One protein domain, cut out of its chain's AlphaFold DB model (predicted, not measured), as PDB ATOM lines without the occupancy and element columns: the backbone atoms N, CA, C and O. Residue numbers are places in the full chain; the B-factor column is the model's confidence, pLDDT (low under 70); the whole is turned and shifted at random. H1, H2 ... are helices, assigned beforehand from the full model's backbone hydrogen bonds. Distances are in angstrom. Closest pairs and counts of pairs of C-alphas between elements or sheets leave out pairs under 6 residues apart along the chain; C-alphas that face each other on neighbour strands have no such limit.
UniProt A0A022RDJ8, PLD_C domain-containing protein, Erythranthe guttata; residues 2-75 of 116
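What this domain is: This is residues 2 to 75 of the 116 residues of the protein "PLD_C domain-containing protein" of Erythranthe guttata (UniProt A0A022RDJ8). Look first for one long, straight helix, H1, whose residues 2 to 20 stick out as an arm from a small body made of its remaining residues, short H2, H3 and residues 69 to 75, while residues 63 to 68, the loop after H3 that folds back, stick out at the other end. The arm and H3, which continues beyond H1's end, make the length. The 74 printed residues, with three named helices in the order H1, H2, H3, are all helix in class and extended, with radius of gyration of the C-alphas 17.8 A and spans of 65 by 22 by 15 A.

How they stand to each other: H1, residues 2 to 32, is close to but not clearly touching H2, residues 37 to 40; their closest C-alphas, of Met 25 and Phe 39, are 7.3 A apart. H2 and H3, residues 45 to 62, only just touch, with 3 pairs of C-alphas within 8 A, and only at the corner, through residues 46 to 47 of H3 alone; the closest C-alphas, of Cys 38 and Cys 47, are 5.0 A apart. H1 and H3 run the same way at a shallow tilt of 31 degrees, close but not clearly touching; the closest C-alphas, of Thr 32 and Met 54, are 7.4 A apart. Each O i to N i+4 pair in H1 and H3 is within hydrogen-bond range; H2 is too short for one.

Where its parts are: Find C-alpha 2 at (38.657, 94.088, 39.402); H1 runs 44.6 A from there. H3 runs 25.4 A to C-alpha 62 at (42.364, 150.717, 35.179).

The domain as a whole: The C-alphas farthest apart, of Phe 2 and Asn 65, are 65.5 A apart. The printed part has no cut, and both links are tight. Residues 2 to 6 have pLDDT under 70.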
ATOM      1  N   PHE A   2      37.633  93.084  39.754       54.41
ATOM      2  CA  PHE A   2      38.657  94.088  39.402       54.41
ATOM      3  C   PHE A   2      38.266  95.043  38.255       54.41
ATOM      4  O   PHE A   2      38.400  96.251  38.414       54.41
ATOM      5  N   LEU A   3      37.687  94.537  37.159       57.56
ATOM      6  CA  LEU A   3      37.246  95.360  36.014       57.56
ATOM      7  C   LEU A   3      36.104  96.343  36.350       57.56
ATOM      8  O   LEU A   3      36.003  97.421  35.776       57.56
ATOM      9  N   SER A   4      35.248  95.996  37.315       62.25
ATOM     10  CA  SER A   4      34.175  96.887  37.786       62.25
ATOM     11  C   SER A   4      34.727  98.025  38.651       62.25
ATOM     12  O   SER A   4      34.250  99.156  38.554       62.25
ATOM     13  N   ARG A   5      35.766  97.755  39.455       62.44
ATOM     14  CA  ARG A   5      36.460  98.783  40.242       62.44
ATOM     15  C   ARG A   5      37.227  99.766  39.357       62.44
ATOM     16  O   ARG A   5      37.161 100.962  39.614       62.44
ATOM     17  N   THR A   6      37.903  99.297  38.307       67.69
ATOM     18  CA  THR A   6      38.604 100.186  37.365       67.69
ATOM     19  C   THR A   6      37.631 101.055  36.570       67.69
ATOM     20  O   THR A   6      37.860 102.255  36.452       67.69
ATOM     21  N   HIS A   7      36.502 100.500  36.117       73.00
ATOM     22  CA  HIS A   7      35.436 101.260  35.448       73.00
ATOM     23  C   HIS A   7      34.808 102.332  36.347       73.00
ATOM     24  O   HIS A   7      34.618 103.473  35.926       73.00
ATOM     25  N   ASN A   8      34.523 101.992  37.607       74.88
ATOM     26  CA  ASN A   8      33.986 102.951  38.573       74.88
ATOM     27  C   ASN A   8      34.997 104.057  38.901       74.88
ATOM     28  O   ASN A   8      34.606 105.220  38.964       74.88
ATOM     29  N   ASN A   9      36.285 103.729  39.035       74.38
ATOM     30  CA  ASN A   9      37.339 104.726  39.233       74.38
ATOM     31  C   ASN A   9      37.475 105.669  38.031       74.38
ATOM     32  O   ASN A   9      37.578 106.877  38.222       74.38
ATOM     33  N   LEU A  10      37.413 105.147  36.801       79.69
ATOM     34  CA  LEU A  10      37.499 105.959  35.586       79.69
ATOM     35  C   LEU A  10      36.320 106.939  35.472       79.69
ATOM     36  O   LEU A  10      36.513 108.114  35.166       79.69
ATOM     37  N   LYS A  11      35.105 106.480  35.800       81.88
ATOM     38  CA  LYS A  11      33.918 107.345  35.892       81.88
ATOM     39  C   LYS A  11      34.069 108.428  36.960       81.88
ATOM     40  O   LYS A  11      33.707 109.574  36.717       81.88
ATOM     41  N   MET A  12      34.605 108.077  38.127       84.44
ATOM     42  CA  MET A  12      34.820 109.025  39.224       84.44
ATOM     43  C   MET A  12      35.834 110.110  38.831       84.44
ATOM     44  O   MET A  12      35.576 111.295  39.028       84.44
ATOM     45  N   ILE A  13      36.937 109.720  38.183       82.88
ATOM     46  CA  ILE A  13      37.934 110.650  37.638       82.88
ATOM     47  C   ILE A  13      37.299 111.576  36.596       82.88
ATOM     48  O   ILE A  13      37.481 112.786  36.683       82.88
ATOM     49  N   ALA A  14      36.508 111.048  35.660       83.94
ATOM     50  CA  ALA A  14      35.845 111.865  34.642       83.94
ATOM     51  C   ALA A  14      34.916 112.933  35.255       83.94
ATOM     52  O   ALA A  14      34.928 114.085  34.823       83.94
ATOM     53  N   VAL A  15      34.157 112.584  36.302       87.00
ATOM     54  CA  VAL A  15      33.307 113.544  37.031       87.00
ATOM     55  C   VAL A  15      34.143 114.634  37.703       87.00
ATOM     56  O   VAL A  15      33.777 115.808  37.649       87.00
ATOM     57  N   LEU A  16      35.261 114.271  38.333       87.50
ATOM     58  CA  LEU A  16      36.148 115.240  38.981       87.50
ATOM     59  C   LEU A  16      36.803 116.181  37.963       87.50
ATOM     60  O   LEU A  16      36.792 117.393  38.170       87.50
ATOM     61  N   VAL A  17      37.297 115.644  36.844       90.94
ATOM     62  CA  VAL A  17      37.885 116.430  35.749       90.94
ATOM     63  C   VAL A  17      36.871 117.440  35.209       90.94
ATOM     64  O   VAL A  17      37.195 118.619  35.087       90.94
ATOM     65  N   ALA A  18      35.625 117.019  34.973       92.44
ATOM     66  CA  ALA A  18      34.568 117.910  34.501       92.44
ATOM     67  C   ALA A  18      34.242 119.033  35.503       92.44
ATOM     68  O   ALA A  18      34.057 120.181  35.103       92.44
ATOM     69  N   LYS A  19      34.210 118.733  36.811       96.44
ATOM     70  CA  LYS A  19      33.951 119.741  37.854       96.44
ATOM     71  C   LYS A  19      35.061 120.782  37.947       96.44
ATOM     72  O   LYS A  19      34.764 121.971  38.004       96.44
ATOM     73  N   VAL A  20      36.323 120.352  37.939       96.44
ATOM     74  CA  VAL A  20      37.474 121.269  37.980       96.44
ATOM     75  C   VAL A  20      37.517 122.129  36.718       96.44
ATOM     76  O   VAL A  20      37.703 123.341  36.809       96.44
ATOM     77  N   TYR A  21      37.281 121.524  35.552       96.38
ATOM     78  CA  TYR A  21      37.188 122.250  34.290       96.38
ATOM     79  C   TYR A  21      36.081 123.313  34.327       96.38
ATOM     80  O   TYR A  21      36.353 124.477  34.042       96.38
ATOM     81  N   GLY A  22      34.861 122.937  34.725       97.38
ATOM     82  CA  GLY A  22      33.725 123.857  34.791       97.38
ATOM     83  C   GLY A  22      33.953 124.995  35.786       97.38
ATOM     84  O   GLY A  22      33.693 126.153  35.467       97.38
ATOM     85  N   TYR A  23      34.519 124.688  36.956       97.62
ATOM     86  CA  TYR A  23      34.868 125.696  37.956       97.62
ATOM     87  C   TYR A  23      35.913 126.691  37.432       97.62
ATOM     88  O   TYR A  23      35.720 127.900  37.535       97.62
ATOM     89  N   ARG A  24      36.981 126.203  36.784       97.88
ATOM     90  CA  ARG A  24      37.993 127.053  36.139       97.88
ATOM     91  C   ARG A  24      37.374 127.963  35.078       97.88
ATOM     92  O   ARG A  24      37.654 129.155  35.079       97.88
ATOM     93  N   MET A  25      36.536 127.414  34.197       97.94
ATOM     94  CA  MET A  25      35.869 128.189  33.146       97.94
ATOM     95  C   MET A  25      34.938 129.260  33.730       97.94
ATOM     96  O   MET A  25      34.912 130.375  33.220       97.94
ATOM     97  N   SER A  26      34.240 128.959  34.830       97.81
ATOM     98  CA  SER A  26      33.414 129.935  35.551       97.81
ATOM     99  C   SER A  26      34.246 131.087  36.122       97.81
ATOM    100  O   SER A  26      33.893 132.243  35.917       97.81
ATOM    101  N   LEU A  27      35.367 130.790  36.791       98.00
ATOM    102  CA  LEU A  27      36.271 131.823  37.318       98.00
ATOM    103  C   LEU A  27      36.877 132.672  36.197       98.00
ATOM    104  O   LEU A  27      37.017 133.886  36.319       98.00
ATOM    105  N   TRP A  28      37.231 132.042  35.078       98.06
ATOM    106  CA  TRP A  28      37.742 132.766  33.921       98.06
ATOM    107  C   TRP A  28      36.674 133.678  33.324       98.06
ATOM    108  O   TRP A  28      36.990 134.822  33.021       98.06
ATOM    109  N   ALA A  29      35.421 133.232  33.215       97.62
ATOM    110  CA  ALA A  29      34.323 134.083  32.762       97.62
ATOM    111  C   ALA A  29      34.120 135.298  33.672       97.62
ATOM    112  O   ALA A  29      33.969 136.409  33.174       97.62
ATOM    113  N   GLU A  30      34.177 135.103  34.990       97.50
ATOM    114  CA  GLU A  30      34.075 136.188  35.970       97.50
ATOM    115  C   GLU A  30      35.211 137.211  35.813       97.50
ATOM    116  O   GLU A  30      34.965 138.412  35.713       97.50
ATOM    117  N   HIS A  31      36.464 136.757  35.739       97.81
ATOM    118  CA  HIS A  31      37.613 137.663  35.657       97.81
ATOM    119  C   HIS A  31      37.810 138.287  34.273       97.81
ATOM    120  O   HIS A  31      38.322 139.400  34.170       97.81
ATOM    121  N   THR A  32      37.449 137.593  33.197       97.56
ATOM    122  CA  THR A  32      37.662 138.075  31.822       97.56
ATOM    123  C   THR A  32      36.428 138.751  31.225       97.56
ATOM    124  O   THR A  32      36.559 139.482  30.244       97.56
ATOM    125  N   GLY A  33      35.245 138.531  31.806       96.75
ATOM    126  CA  GLY A  33      33.962 139.020  31.300       96.75
ATOM    127  C   GLY A  33      33.464 138.296  30.045       96.75
ATOM    128  O   GLY A  33      32.556 138.788  29.376       96.75
ATOM    129  N   THR A  34      34.078 137.171  29.665       96.62
ATOM    130  CA  THR A  34      33.774 136.455  28.418       96.62
ATOM    131  C   THR A  34      34.105 134.965  28.517       96.62
ATOM    132  O   THR A  34      34.822 134.520  29.410       96.62
ATOM    133  N   LEU A  35      33.606 134.186  27.563       96.31
ATOM    134  CA  LEU A  35      34.017 132.807  27.327       96.31
ATOM    135  C   LEU A  35      34.555 132.704  25.902       96.31
ATOM    136  O   LEU A  35      33.855 133.021  24.943       96.31
ATOM    137  N   GLU A  36      35.799 132.256  25.765       97.31
ATOM    138  CA  GLU A  36      36.460 132.077  24.475       97.31
ATOM    139  C   GLU A  36      36.953 130.639  24.324       97.31
ATOM    140  O   GLU A  36      37.404 130.026  25.289       97.31
ATOM    141  N   HIS A  37      36.904 130.105  23.102       97.94
ATOM    142  CA  HIS A  37      37.264 128.711  22.824       97.94
ATOM    143  C   HIS A  37      38.715 128.382  23.218       97.94
ATOM    144  O   HIS A  37      39.000 127.293  23.711       97.94
ATOM    145  N   CYS A  38      39.651 129.331  23.087       97.88
ATOM    146  CA  CYS A  38      41.034 129.100  23.510       97.88
ATOM    147  C   CYS A  38      41.156 128.841  25.024       97.88
ATOM    148  O   CYS A  38      42.108 128.197  25.460       97.88
ATOM    149  N   PHE A  39      40.192 129.280  25.846       97.88
ATOM    150  CA  PHE A  39      40.200 129.024  27.289       97.88
ATOM    151  C   PHE A  39      40.029 127.541  27.615       97.88
ATOM    152  O   PHE A  39      40.448 127.100  28.685       97.88
ATOM    153  N   GLU A  40      39.487 126.737  26.700       96.88
ATOM    154  CA  GLU A  40      39.373 125.289  26.880       96.88
ATOM    155  C   GLU A  40      40.745 124.601  26.968       96.88
ATOM    156  O   GLU A  40      40.863 123.594  27.662       96.88
ATOM    157  N   GLN A  41      41.779 125.198  26.362       97.75
ATOM    158  CA  GLN A  41      43.168 124.722  26.343       97.75
ATOM    159  C   GLN A  41      44.106 125.775  26.965       97.75
ATOM    160  O   GLN A  41      44.788 126.511  26.237       97.75
ATOM    161  N   PRO A  42      44.130 125.912  28.305       97.31
ATOM    162  CA  PRO A  42      44.893 126.956  29.000       97.31
ATOM    163  C   PRO A  42      46.404 126.898  28.754       97.31
ATOM    164  O   PRO A  42      47.071 127.926  28.787       97.31
ATOM    165  N   GLU A  43      46.942 125.711  28.496       97.75
ATOM    166  CA  GLU A  43      48.350 125.468  28.189       97.75
ATOM    167  C   GLU A  43      48.759 125.945  26.790       97.75
ATOM    168  O   GLU A  43      49.950 126.052  26.491       97.75
ATOM    169  N   SER A  44      47.789 126.231  25.917       98.56
ATOM    170  CA  SER A  44      48.078 126.689  24.566       98.56
ATOM    171  C   SER A  44      48.699 128.090  24.574       98.56
ATOM    172  O   SER A  44      48.345 128.985  25.352       98.56
ATOM    173  N   LEU A  45      49.624 128.308  23.637       98.50
ATOM    174  CA  LEU A  45      50.250 129.613  23.439       98.50
ATOM    175  C   LEU A  45      49.224 130.677  23.027       98.50
ATOM    176  O   LEU A  45      49.365 131.843  23.387       98.50
ATOM    177  N   GLU A  46      48.195 130.271  22.284       98.56
ATOM    178  CA  GLU A  46      47.065 131.120  21.910       98.56
ATOM    179  C   GLU A  46      46.335 131.639  23.151       98.56
ATOM    180  O   GLU A  46      46.229 132.853  23.335       98.56
ATOM    181  N   CYS A  47      45.923 130.736  24.043       98.50
ATOM    182  CA  CYS A  47      45.217 131.084  25.269       98.50
ATOM    183  C   CYS A  47      46.050 131.997  26.172       98.50
ATOM    184  O   CYS A  47      45.586 133.053  26.605       98.50
ATOM    185  N   THR A  48      47.323 131.653  26.375       98.12
ATOM    186  CA  THR A  48      48.234 132.460  27.198       98.12
ATOM    187  C   THR A  48      48.415 133.871  26.627       98.12
ATOM    188  O   THR A  48      48.370 134.858  27.365       98.12
ATOM    189  N   ARG A  49      48.576 134.003  25.300       98.50
ATOM    190  CA  ARG A  49      48.672 135.311  24.630       98.50
ATOM    191  C   ARG A  49      47.373 136.101  24.742       98.50
ATOM    192  O   ARG A  49      47.430 137.310  24.960       98.50
ATOM    193  N   ARG A  50      46.225 135.432  24.624       98.19
ATOM    194  CA  ARG A  50      44.908 136.060  24.738       98.19
ATOM    195  C   ARG A  50      44.674 136.627  26.135       98.19
ATOM    196  O   ARG A  50      44.377 137.812  26.257       98.19
ATOM    197  N   ILE A  51      44.901 135.825  27.174       98.06
ATOM    198  CA  ILE A  51      44.791 136.232  28.582       98.06
ATOM    199  C   ILE A  51      45.735 137.393  28.900       98.06
ATOM    200  O   ILE A  51      45.315 138.383  29.500       98.06
ATOM    201  N   LYS A  52      46.988 137.329  28.429       97.88
ATOM    202  CA  LYS A  52      47.945 138.433  28.579       97.88
ATOM    203  C   LYS A  52      47.435 139.724  27.932       97.88
ATOM    204  O   LYS A  52      47.457 140.765  28.583       97.88
ATOM    205  N   TRP A  53      46.962 139.659  26.686       97.94
ATOM    206  CA  TRP A  53      46.431 140.826  25.973       97.94
ATOM    207  C   TRP A  53      45.241 141.454  26.709       97.94
ATOM    208  O   TRP A  53      45.161 142.677  26.822       97.94
ATOM    209  N   MET A  54      44.336 140.629  27.249       98.06
ATOM    210  CA  MET A  54      43.202 141.115  28.041       98.06
ATOM    211  C   MET A  54      43.683 141.828  29.306       98.06
ATOM    212  O   MET A  54      43.254 142.947  29.570       98.06
ATOM    213  N   GLY A  55      44.625 141.225  30.036       97.94
ATOM    214  CA  GLY A  55      45.213 141.830  31.229       97.94
ATOM    215  C   GLY A  55      45.934 143.154  30.950       97.94
ATOM    216  O   GLY A  55      45.832 144.077  31.753       97.94
ATOM    217  N   GLU A  56      46.632 143.277  29.816       96.94
ATOM    218  CA  GLU A  56      47.311 144.515  29.393       96.94
ATOM    219  C   GLU A  56      46.322 145.631  29.049       96.94
ATOM    220  O   GLU A  56      46.493 146.777  29.473       96.94
ATOM    221  N   ARG A  57      45.255 145.295  28.316       96.50
ATOM    222  CA  ARG A  57      44.194 146.248  27.982       96.50
ATOM    223  C   ARG A  57      43.454 146.717  29.233       96.50
ATOM    224  O   ARG A  57      43.249 147.916  29.397       96.50
ATOM    225  N   ASN A  58      43.093 145.786  30.111       97.50
ATOM    226  CA  ASN A  58      42.392 146.096  31.350       97.50
ATOM    227  C   ASN A  58      43.270 146.926  32.295       97.50
ATOM    228  O   ASN A  58      42.772 147.880  32.876       97.50
ATOM    229  N   TRP A  59      44.575 146.639  32.394       96.50
ATOM    230  CA  TRP A  59      45.514 147.483  33.147       96.50
ATOM    231  C   TRP A  59      45.560 148.913  32.605       96.50
ATOM    232  O   TRP A  59      45.476 149.865  33.372       96.50
ATOM    233  N   SER A  60      45.641 149.065  31.280       94.50
ATOM    234  CA  SER A  60      45.676 150.388  30.644       94.50
ATOM    235  C   SER A  60      44.407 151.199  30.923       94.50
ATOM    236  O   SER A  60      44.489 152.409  31.082       94.50
ATOM    237  N   GLN A  61      43.248 150.535  30.997       96.25
ATOM    238  CA  GLN A  61      41.979 151.165  31.367       96.25
ATOM    239  C   GLN A  61      41.917 151.485  32.868       96.25
ATOM    240  O   GLN A  61      41.514 152.579  33.236       96.25
ATOM    241  N   PHE A  62      42.349 150.555  33.725       95.50
ATOM    242  CA  PHE A  62      42.364 150.717  35.179       95.50
ATOM    243  C   PHE A  62      43.264 151.873  35.636       95.50
ATOM    244  O   PHE A  62      42.897 152.622  36.530       95.50
ATOM    245  N   ALA A  63      44.435 152.026  35.012       93.94
ATOM    246  CA  ALA A  63      45.402 153.072  35.335       93.94
ATOM    247  C   ALA A  63      45.175 154.387  34.557       93.94
ATOM    248  O   ALA A  63      46.004 155.293  34.641       93.94
ATOM    249  N   ALA A  64      44.106 154.492  33.760       94.00
ATOM    250  CA  ALA A  64      43.797 155.709  33.016       94.00
ATOM    251  C   ALA A  64      43.275 156.815  33.945       94.00
ATOM    252  O   ALA A  64      42.598 156.552  34.933       94.00
ATOM    253  N   ASN A  65      43.524 158.076  33.579       92.38
ATOM    254  CA  ASN A  65      42.992 159.231  34.315       92.38
ATOM    255  C   ASN A  65      41.457 159.323  34.247       92.38
ATOM    256  O   ASN A  65      40.830 159.912  35.126       92.38
ATOM    257  N   GLU A  66      40.857 158.796  33.177       94.56
ATOM    258  CA  GLU A  66      39.410 158.780  32.987       94.56
ATOM    259  C   GLU A  66      38.816 157.474  33.510       94.56
ATOM    260  O   GLU A  66      39.160 156.381  33.051       94.56
ATOM    261  N   ILE A  67      37.869 157.597  34.437       93.31
ATOM    262  CA  ILE A  67      37.151 156.454  34.994       93.31
ATOM    263  C   ILE A  67      36.111 155.988  33.978       93.31
ATOM    264  O   ILE A  67      35.231 156.744  33.566       93.31
ATOM    265  N   THR A  68      36.204 154.720  33.596       95.69
ATOM    266  CA  THR A  68      35.275 154.072  32.669       95.69
ATOM    267  C   THR A  68      34.919 152.679  33.173       95.69
ATOM    268  O   THR A  68      35.726 152.029  33.837       95.69
ATOM    269  N   ASP A  69      33.723 152.201  32.828       95.94
ATOM    270  CA  ASP A  69      33.289 150.863  33.221       95.94
ATOM    271  C   ASP A  69      34.178 149.787  32.581       95.94
ATOM    272  O   ASP A  69      34.359 149.717  31.357       95.94
ATOM    273  N   MET A  70      34.730 148.918  33.424       95.25
ATOM    274  CA  MET A  70      35.526 147.774  32.996       95.25
ATOM    275  C   MET A  70      34.641 146.545  32.804       95.25
ATOM    276  O   MET A  70      33.734 146.278  33.588       95.25
ATOM    277  N   LYS A  71      34.927 145.762  31.760       91.31
ATOM    278  CA  LYS A  71      34.176 144.529  31.460       91.31
ATOM    279  C   LYS A  71      34.731 143.283  32.150       91.31
ATOM    280  O   LYS A  71      34.048 142.269  32.188       91.31
ATOM    281  N   GLY A  72      35.961 143.344  32.647       94.56
ATOM    282  CA  GLY A  72      36.626 142.237  33.322       94.56
ATOM    283  C   GLY A  72      37.597 142.752  34.374       94.56
ATOM    284  O   GLY A  72      38.042 143.896  34.319       94.56
ATOM    285  N   HIS A  73      37.921 141.892  35.330       97.06
ATOM    286  CA  HIS A  73      38.738 142.207  36.502       97.06
ATOM    287  C   HIS A  73      40.174 141.676  36.394       97.06
ATOM    288  O   HIS A  73      41.012 141.968  37.241       97.06
ATOM    289  N   LEU A  74      40.479 140.878  35.365       98.19
ATOM    290  CA  LEU A  74      41.830 140.391  35.116       98.19
ATOM    291  C   LEU A  74      42.743 141.558  34.726       98.19
ATOM    292  O   LEU A  74      42.556 142.156  33.667       98.19
ATOM    293  N   LEU A  75      43.768 141.814  35.534       97.94
ATOM    294  CA  LEU A  75      44.816 142.796  35.269       97.94
ATOM    295  C   LEU A  75      46.156 142.091  35.075       97.94
ATOM    296  O   LEU A  75      46.495 141.161  35.810       97.94
TER     297      LEU A  75